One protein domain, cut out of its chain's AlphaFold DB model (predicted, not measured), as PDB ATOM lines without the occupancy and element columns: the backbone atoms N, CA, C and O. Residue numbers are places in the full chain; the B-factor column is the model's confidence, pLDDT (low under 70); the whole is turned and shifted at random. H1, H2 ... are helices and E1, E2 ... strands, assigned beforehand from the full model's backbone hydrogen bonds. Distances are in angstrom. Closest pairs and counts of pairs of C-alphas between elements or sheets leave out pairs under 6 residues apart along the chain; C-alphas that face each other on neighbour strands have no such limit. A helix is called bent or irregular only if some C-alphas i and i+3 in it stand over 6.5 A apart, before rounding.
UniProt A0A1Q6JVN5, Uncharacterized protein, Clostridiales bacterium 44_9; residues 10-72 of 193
ATOM      1  N   MET A  10      39.119  -4.071  42.637       92.81
ATOM      2  CA  MET A  10      40.193  -4.988  42.241       92.81
ATOM      3  C   MET A  10      40.904  -4.571  40.952       92.81
ATOM      4  O   MET A  10      42.077  -4.895  40.782       92.81
ATOM      5  N   GLN A  11      40.258  -3.794  40.078       89.12
ATOM      6  CA  GLN A  11      40.895  -3.275  38.862       89.12
ATOM      7  C   GLN A  11      42.014  -2.255  39.143       89.12
ATOM      8  O   GLN A  11      42.865  -2.022  38.283       89.12
ATOM      9  N   TYR A  12      42.017  -1.648  40.333       88.25
ATOM     10  CA  TYR A  12      43.009  -0.660  40.767       88.25
ATOM     11  C   TYR A  12      43.936  -1.192  41.863       88.25
ATOM     12  O   TYR A  12      44.837  -0.482  42.311       88.25
ATOM     13  N   PHE A  13      43.728  -2.430  42.311       90.38
ATOM     14  CA  PHE A  13      44.534  -3.024  43.361       90.38
ATOM     15  C   PHE A  13      45.919  -3.412  42.824       90.38
ATOM     16  O   PHE A  13      46.058  -4.318  42.003       90.38
ATOM     17  N   SER A  14      46.957  -2.736  43.313       89.50
ATOM     18  CA  SER A  14      48.361  -2.942  42.923       89.50
ATOM     19  C   SER A  14      49.209  -3.631  44.002       89.50
ATOM     20  O   SER A  14      50.437  -3.628  43.907       89.50
ATOM     21  N   GLY A  15      48.563  -4.200  45.025       91.25
ATOM     22  CA  GLY A  15      49.225  -4.935  46.101       91.25
ATOM     23  C   GLY A  15      49.646  -6.350  45.700       91.25
ATOM     24  O   GLY A  15      49.925  -6.647  44.535       91.25
ATOM     25  N   SER A  16      49.727  -7.241  46.681       93.81
ATOM     26  CA  SER A  16      50.279  -8.580  46.512       93.81
ATOM     27  C   SER A  16      49.492  -9.438  45.512       93.81
ATOM     28  O   SER A  16      48.260  -9.483  45.498       93.81
ATOM     29  N   ALA A  17      50.230 -10.186  44.681       94.06
ATOM     30  CA  ALA A  17      49.648 -11.074  43.672       94.06
ATOM     31  C   ALA A  17      48.730 -12.145  44.291       94.06
ATOM     32  O   ALA A  17      47.712 -12.499  43.706       94.06
ATOM     33  N   SER A  18      49.045 -12.599  45.511       95.56
ATOM     34  CA  SER A  18      48.206 -13.546  46.254       95.56
ATOM     35  C   SER A  18      46.793 -12.997  46.481       95.56
ATOM     36  O   SER A  18      45.808 -13.692  46.252       95.56
ATOM     37  N   ILE A  19      46.662 -11.719  46.854       95.75
ATOM     38  CA  ILE A  19      45.354 -11.081  47.037       95.75
ATOM     39  C   ILE A  19      44.623 -10.940  45.697       95.75
ATOM     40  O   ILE A  19      43.424 -11.203  45.641       95.75
ATOM     41  N   GLN A  20      45.327 -10.592  44.614       94.00
ATOM     42  CA  GLN A  20      44.727 -10.509  43.272       94.00
ATOM     43  C   GLN A  20      44.134 -11.843  42.799       94.00
ATOM     44  O   GLN A  20      43.105 -11.852  42.128       94.00
ATOM     45  N   GLU A  21      44.755 -12.968  43.151       94.44
ATOM     46  CA  GLU A  21      44.251 -14.300  42.797       94.44
ATOM     47  C   GLU A  21      43.072 -14.730  43.688       94.44
ATOM     48  O   GLU A  21      42.098 -15.332  43.214       94.44
ATOM     49  N   LYS A  22      43.133 -14.404  44.984       97.38
ATOM     50  CA  LYS A  22      42.139 -14.831  45.980       97.38
ATOM     51  C   LYS A  22      40.887 -13.962  46.018       97.38
ATOM     52  O   LYS A  22      39.817 -14.478  46.343       97.38
ATOM     53  N   VAL A  23      40.977 -12.672  45.700       96.25
ATOM     54  CA  VAL A  23      39.834 -11.750  45.682       96.25
ATOM     55  C   VAL A  23      39.293 -11.644  44.263       96.25
ATOM     56  O   VAL A  23      39.945 -11.122  43.367       96.25
ATOM     57  N   LYS A  24      38.066 -12.121  44.059       93.62
ATOM     58  CA  LYS A  24      37.393 -12.090  42.759       93.62
ATOM     59  C   LYS A  24      36.804 -10.718  42.440       93.62
ATOM     60  O   LYS A  24      36.838 -10.311  41.286       93.62
ATOM     61  N   SER A  25      36.227 -10.048  43.435       93.50
ATOM     62  CA  SER A  25      35.695  -8.690  43.282       93.50
ATOM     63  C   SER A  25      35.629  -7.973  44.621       93.50
ATOM     64  O   SER A  25      35.395  -8.616  45.650       93.50
ATOM     65  N   ALA A  26      35.764  -6.654  44.596       93.19
ATOM     66  CA  ALA A  26      35.642  -5.778  45.748       93.19
ATOM     67  C   ALA A  26      34.767  -4.568  45.408       93.19
ATOM     68  O   ALA A  26      35.242  -3.553  44.906       93.19
ATOM     69  N   VAL A  27      33.468  -4.673  45.697       91.38
ATOM     70  CA  VAL A  27      32.475  -3.679  45.270       91.38
ATOM     71  C   VAL A  27      32.029  -2.810  46.438       91.38
ATOM     72  O   VAL A  27      31.569  -3.317  47.468       91.38
ATOM     73  N   VAL A  28      32.108  -1.491  46.264       88.12
ATOM     74  CA  VAL A  28      31.622  -0.519  47.253       88.12
ATOM     75  C   VAL A  28      30.093  -0.524  47.291       88.12
ATOM     76  O   VAL A  28      29.397  -0.538  46.273       88.12
ATOM     77  N   THR A  29      29.536  -0.532  48.494       86.75
ATOM     78  CA  THR A  29      28.097  -0.579  48.723       86.75
ATOM     79  C   THR A  29      27.709   0.131  50.017       86.75
ATOM     80  O   THR A  29      28.546   0.701  50.713       86.75
ATOM     81  N   ILE A  30      26.412   0.128  50.311       86.25
ATOM     82  CA  ILE A  30      25.842   0.733  51.509       86.25
ATOM     83  C   ILE A  30      25.039  -0.335  52.244       86.25
ATOM     84  O   ILE A  30      24.196  -0.998  51.638       86.25
ATOM     85  N   GLU A  31      25.263  -0.452  53.546       88.12
ATOM     86  CA  GLU A  31      24.485  -1.307  54.440       88.12
ATOM     87  C   GLU A  31      23.734  -0.459  55.467       88.12
ATOM     88  O   GLU A  31      24.249   0.535  55.978       88.12
ATOM     89  N   ASN A  32      22.490  -0.842  55.755       90.19
ATOM     90  CA  ASN A  32      21.678  -0.192  56.779       90.19
ATOM     91  C   ASN A  32      21.722  -1.026  58.057       90.19
ATOM     92  O   ASN A  32      21.180  -2.132  58.090       90.19
ATOM     93  N   GLN A  33      22.324  -0.476  59.106       89.50
ATOM     94  CA  GLN A  33      22.268  -1.040  60.448       89.50
ATOM     95  C   GLN A  33      21.543  -0.060  61.364       89.50
ATOM     96  O   GLN A  33      21.976   1.073  61.554       89.50
ATOM     97  N   GLU A  34      20.401  -0.497  61.899       93.25
ATOM     98  CA  GLU A  34      19.609   0.259  62.882       93.25
ATOM     99  C   GLU A  34      19.220   1.680  62.427       93.25
ATOM    100  O   GLU A  34      19.139   2.615  63.219       93.25
ATOM    101  N   GLY A  35      18.964   1.863  61.127       87.88
ATOM    102  CA  GLY A  35      18.615   3.163  60.550       87.88
ATOM    103  C   GLY A  35      19.820   4.041  60.205       87.88
ATOM    104  O   GLY A  35      19.629   5.121  59.647       87.88
ATOM    105  N   THR A  36      21.040   3.574  60.475       88.44
ATOM    106  CA  THR A  36      22.289   4.232  60.082       88.44
ATOM    107  C   THR A  36      22.845   3.567  58.826       88.44
ATOM    108  O   THR A  36      22.974   2.345  58.758       88.44
ATOM    109  N   LEU A  37      23.148   4.372  57.806       84.75
ATOM    110  CA  LEU A  37      23.777   3.898  56.576       84.75
ATOM    111  C   LEU A  37      25.296   3.907  56.736       84.75
ATOM    112  O   LEU A  37      25.881   4.951  57.019       84.75
ATOM    113  N   TYR A  38      25.921   2.761  56.499       85.31
ATOM    114  CA  TYR A  38      27.367   2.582  56.507       85.31
ATOM    115  C   TYR A  38      27.853   2.314  55.086       85.31
ATOM    116  O   TYR A  38      27.302   1.460  54.393       85.31
ATOM    117  N   GLY A  39      28.892   3.031  54.660       84.62
ATOM    118  CA  GLY A  39      29.665   2.639  53.486       84.62
ATOM    119  C   GLY A  39      30.463   1.378  53.807       84.62
ATOM    120  O   GLY A  39      31.087   1.292  54.864       84.62
ATOM    121  N   CYS A  40      30.418   0.383  52.930       88.50
ATOM    122  CA  CYS A  40      31.153  -0.862  53.118       88.50
ATOM    123  C   CYS A  40      31.585  -1.456  51.779       88.50
ATOM    124  O   CYS A  40      30.920  -1.262  50.764       88.50
ATOM    125  N   THR A  41      32.656  -2.245  51.789       90.44
ATOM    126  CA  THR A  41      33.120  -2.990  50.611       90.44
ATOM    127  C   THR A  41      32.696  -4.446  50.737       90.44
ATOM    128  O   THR A  41      33.040  -5.110  51.714       90.44
ATOM    129  N   LYS A  42      31.953  -4.959  49.755       91.81
ATOM    130  CA  LYS A  42      31.618  -6.384  49.666       91.81
ATOM    131  C   LYS A  42      32.667  -7.106  48.838       91.81
ATOM    132  O   LYS A  42      32.890  -6.746  47.685       91.81
ATOM    133  N   LEU A  43      33.267  -8.132  49.437       92.88
ATOM    134  CA  LEU A  43      34.255  -8.985  48.787       92.88
ATOM    135  C   LEU A  43      33.606 -10.277  48.307       92.88
ATOM    136  O   LEU A  43      32.902 -10.946  49.066       92.88
ATOM    137  N   GLU A  44      33.876 -10.636  47.058       94.38
ATOM    138  CA  GLU A  44      33.709 -12.001  46.568       94.38
ATOM    139  C   GLU A  44      35.096 -12.642  46.540       94.38
ATOM    140  O   GLU A  44      36.018 -12.098  45.933       94.38
ATOM    141  N   LEU A  45      35.256 -13.769  47.231       95.94
ATOM    142  CA  LEU A  45      36.541 -14.439  47.407       95.94
ATOM    143  C   LEU A  45      36.534 -15.787  46.682       95.94
ATOM    144  O   LEU A  45      35.586 -16.561  46.822       95.94
ATOM    145  N   ASN A  46      37.608 -16.075  45.953       94.44
ATOM    146  CA  ASN A  46      37.931 -17.422  45.487       94.44
ATOM    147  C   ASN A  46      38.472 -18.268  46.648       94.44
ATOM    148  O   ASN A  46      38.134 -19.444  46.767       94.44
ATOM    149  N   GLU A  47      39.266 -17.652  47.531       96.44
ATOM    150  CA  GLU A  47      39.834 -18.276  48.729       96.44
ATOM    151  C   GLU A  47      39.913 -17.280  49.892       96.44
ATOM    152  O   GLU A  47      39.922 -16.065  49.697       96.44
ATOM    153  N   PHE A  48      39.989 -17.791  51.123       96.38
ATOM    154  CA  PHE A  48      40.150 -16.939  52.298       96.38
ATOM    155  C   PHE A  48      41.515 -16.248  52.305       96.38
ATOM    156  O   PHE A  48      42.551 -16.869  52.061       96.38
ATOM    157  N   LEU A  49      41.495 -14.964  52.655       95.88
ATOM    158  CA  LEU A  49      42.702 -14.198  52.925       95.88
ATOM    159  C   LEU A  49      43.292 -14.610  54.278       95.88
ATOM    160  O   LEU A  49      42.554 -14.830  55.246       95.88
ATOM    161  N   SER A  50      44.619 -14.697  54.351       96.88
ATOM    162  CA  SER A  50      45.336 -14.758  55.624       96.88
ATOM    163  C   SER A  50      45.144 -13.454  56.405       96.88
ATOM    164  O   SER A  50      44.619 -12.463  55.893       96.88
ATOM    165  N   GLN A  51      45.573 -13.434  57.666       96.81
ATOM    166  CA  GLN A  51      45.472 -12.225  58.478       96.81
ATOM    167  C   GLN A  51      46.316 -11.078  57.898       96.81
ATOM    168  O   GLN A  51      45.864  -9.936  57.888       96.81
ATOM    169  N   GLU A  52      47.507 -11.388  57.389       96.88
ATOM    170  CA  GLU A  52      48.406 -10.422  56.756       96.88
ATOM    171  C   GLU A  52      47.810  -9.883  55.450       96.88
ATOM    172  O   GLU A  52      47.799  -8.676  55.228       96.88
ATOM    173  N   GLU A  53      47.248 -10.768  54.623       96.88
ATOM    174  CA  GLU A  53      46.597 -10.394  53.363       96.88
ATOM    175  C   GLU A  53      45.351  -9.532  53.600       96.88
ATOM    176  O   GLU A  53      45.123  -8.538  52.913       96.88
ATOM    177  N   LEU A  54      44.544  -9.888  54.603       95.12
ATOM    178  CA  LEU A  54      43.374  -9.103  54.980       95.12
ATOM    179  C   LEU A  54      43.777  -7.718  55.491       95.12
ATOM    180  O   LEU A  54      43.083  -6.741  55.202       95.12
ATOM    181  N   GLN A  55      44.875  -7.620  56.241       95.88
ATOM    182  CA  GLN A  55      45.386  -6.338  56.713       95.88
ATOM    183  C   GLN A  55      45.847  -5.462  55.543       95.88
ATOM    184  O   GLN A  55      45.390  -4.326  55.442       95.88
ATOM    185  N   GLU A  56      46.665  -5.998  54.636       95.12
ATOM    186  CA  GLU A  56      47.105  -5.291  53.424       95.12
ATOM    187  C   GLU A  56      45.901  -4.789  52.615       95.12
ATOM    188  O   GLU A  56      45.821  -3.621  52.227       95.12
ATOM    189  N   PHE A  57      44.908  -5.656  52.415       94.50
ATOM    190  CA  PHE A  57      43.702  -5.291  51.687       94.50
ATOM    191  C   PHE A  57      42.876  -4.224  52.422       94.50
ATOM    192  O   PHE A  57      42.318  -3.320  51.800       94.50
ATOM    193  N   THR A  58      42.815  -4.281  53.753       92.69
ATOM    194  CA  THR A  58      42.123  -3.273  54.570       92.69
ATOM    195  C   THR A  58      42.810  -1.913  54.478       92.69
ATOM    196  O   THR A  58      42.125  -0.895  54.374       92.69
ATOM    197  N   GLU A  59      44.143  -1.876  54.479       92.56
ATOM    198  CA  GLU A  59      44.923  -0.648  54.284       92.56
ATOM    199  C   GLU A  59      44.644  -0.038  52.906       92.56
ATOM    200  O   GLU A  59      44.375   1.161  52.811       92.56
ATOM    201  N   TYR A  60      44.580  -0.869  51.861       91.25
ATOM    202  CA  TYR A  60      44.177  -0.434  50.525       91.25
ATOM    203  C   TYR A  60      42.769   0.186  50.506       91.25
ATOM    204  O   TYR A  60      42.609   1.324  50.064       91.25
ATOM    205  N   ILE A  61      41.754  -0.510  51.032       89.44
ATOM    206  CA  ILE A  61      40.374   0.009  51.093       89.44
ATOM    207  C   ILE A  61      40.292   1.296  51.922       89.44
ATOM    208  O   ILE A  61      39.565   2.220  51.560       89.44
ATOM    209  N   THR A  62      41.048   1.380  53.016       87.38
ATOM    210  CA  THR A  62      41.107   2.585  53.854       87.38
ATOM    211  C   THR A  62      41.686   3.767  53.082       87.38
ATOM    212  O   THR A  62      41.158   4.873  53.199       87.38
ATOM    213  N   GLY A  63      42.716   3.538  52.262       84.50
ATOM    214  CA  GLY A  63      43.235   4.535  51.325       84.50
ATOM    215  C   GLY A  63      42.150   5.009  50.360       84.50
ATOM    216  O   GLY A  63      41.830   6.191  50.341       84.50
ATOM    217  N   GLN A  64      41.464   4.075  49.690       83.69
ATOM    218  CA  GLN A  64      40.380   4.407  48.750       83.69
ATOM    219  C   GLN A  64      39.230   5.212  49.384       83.69
ATOM    220  O   GLN A  64      38.571   5.986  48.697       83.69
ATOM    221  N   TYR A  65      38.956   5.036  50.680       79.50
ATOM    222  CA  TYR A  65      37.945   5.824  51.400       79.50
ATOM    223  C   TYR A  65      38.462   7.147  51.966       79.50
ATOM    224  O   TYR A  65      37.653   8.016  52.299       79.50
ATOM    225  N   SER A  66      39.778   7.301  52.089       77.81
ATOM    226  CA  SER A  66      40.417   8.548  52.521       77.81
ATOM    227  C   SER A  66      40.554   9.542  51.368       77.81
ATOM    228  O   SER A  66      40.470  10.751  51.592       77.81
ATOM    229  N   ASP A  67      40.699   9.026  50.150       64.81
ATOM    230  CA  ASP A  67      40.780   9.784  48.906       64.81
ATOM    231  C   ASP A  67      39.392  10.374  48.594       64.81
ATOM    232  O   ASP A  67      38.516   9.766  47.973       64.81
ATOM    233  N   GLY A  68      39.124  11.552  49.157       61.69
ATOM    234  CA  GLY A  68      37.825  12.211  49.070       61.69
ATOM    235  C   GLY A  68      37.381  12.491  47.630       61.69
ATOM    236  O   GLY A  68      38.170  12.586  46.689       61.69
ATOM    237  N   TRP A  69      36.076  12.696  47.445       55.53
ATOM    238  CA  TRP A  69      35.524  13.110  46.153       55.53
ATOM    239  C   TRP A  69      36.203  14.392  45.641       55.53
ATOM    240  O   TRP A  69      36.084  15.446  46.259       55.53
ATOM    241  N   GLY A  70      36.859  14.310  44.478       55.09
ATOM    242  CA  GLY A  70      37.534  15.449  43.839       55.09
ATOM    243  C   GLY A  70      39.047  15.515  44.060       55.09
ATOM    244  O   GLY A  70      39.697  16.340  43.423       55.09
ATOM    245  N   GLU A  71      39.631  14.621  44.856       65.62
ATOM    246  CA  GLU A  71      41.075  14.591  45.131       65.62
ATOM    247  C   GLU A  71      41.915  14.445  43.847       65.62
ATOM    248  O   GLU A  71      42.833  15.226  43.604       65.62
ATOM    249  N   GLY A  72      41.513  13.571  42.918       63.22
ATOM    250  CA  GLY A  72      42.180  13.457  41.617       63.22
ATOM    251  C   GLY A  72      42.117  14.726  40.749       63.22
ATOM    252  O   GLY A  72      42.807  14.803  39.733       63.22
TER     253      GLY A  72
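Overview. This is residues 10 to 72 of the 193 residues of an uncharacterized protein of Clostridiales bacterium 44_9 (UniProt A0A1Q6JVN5). A long, bent two-strand hairpin, E1 and E2, has helix H2 running back loosely along part of it, with the short helix H1 near the hairpin's open end. The hairpin's tip, residues 32 to 37, sticks out, and so does the tail, residues 66 to 72. The printed part has 63 residues, with two named helices and two named strands in the order H1, E1, E2, H2; the sheet, E1 - E2, is antiparallel and the class is mixed, helices and strands. The whole is only just loose, close to compact, with a radius of gyration of the C-alphas of 12.9 A and spans of 35 by 31 by 18 A.

Along the chain. Find C-alpha 17 at (49.648, -11.074, 43.672), where H1 begins; it holds residues 17 to 22. E1, residues 23 to 33, runs 25.3 A and bends by 63 degrees at residue 28. From C-alpha 36 at (22.289, 4.232, 60.082), E2, residues 36 to 45, runs 26.7 A and bends by 52 degrees at residue 39. H2, residues 51 to 66, runs 22.2 A to C-alpha 66 at (40.417, 8.548, 52.521).

Arrangement. Look first at the hairpin of E1 and E2, at 159 degrees between directions: N 27 and O 42 are 2.9 A apart, and N 38 and O 31 2.8 A, both within hydrogen-bond range. The closest C-alphas of E2 and H2 are those of Thr 41 and Ile 61, 7.9 A apart. E1 and H2 are apart. H2, with residues 53 to 57 alone, only just touches H1, with 3 pairs of C-alphas within 8 A; the closest are those of Ile 19 and Glu 53, 6.5 A. Their lines are about perpendicular, at 85 degrees. In H1 and H2 every O i to N i+4 pair is within hydrogen-bond range.

Size, cuts and confidence. The C-alphas farthest apart, those of Ala 17 and Gly 35, are 38.1 A apart. The printed part has no cut, and its three links between named elements are tight. Look at residues 67 to 72 for pLDDT under 70; the mean of the printed part is 88.5.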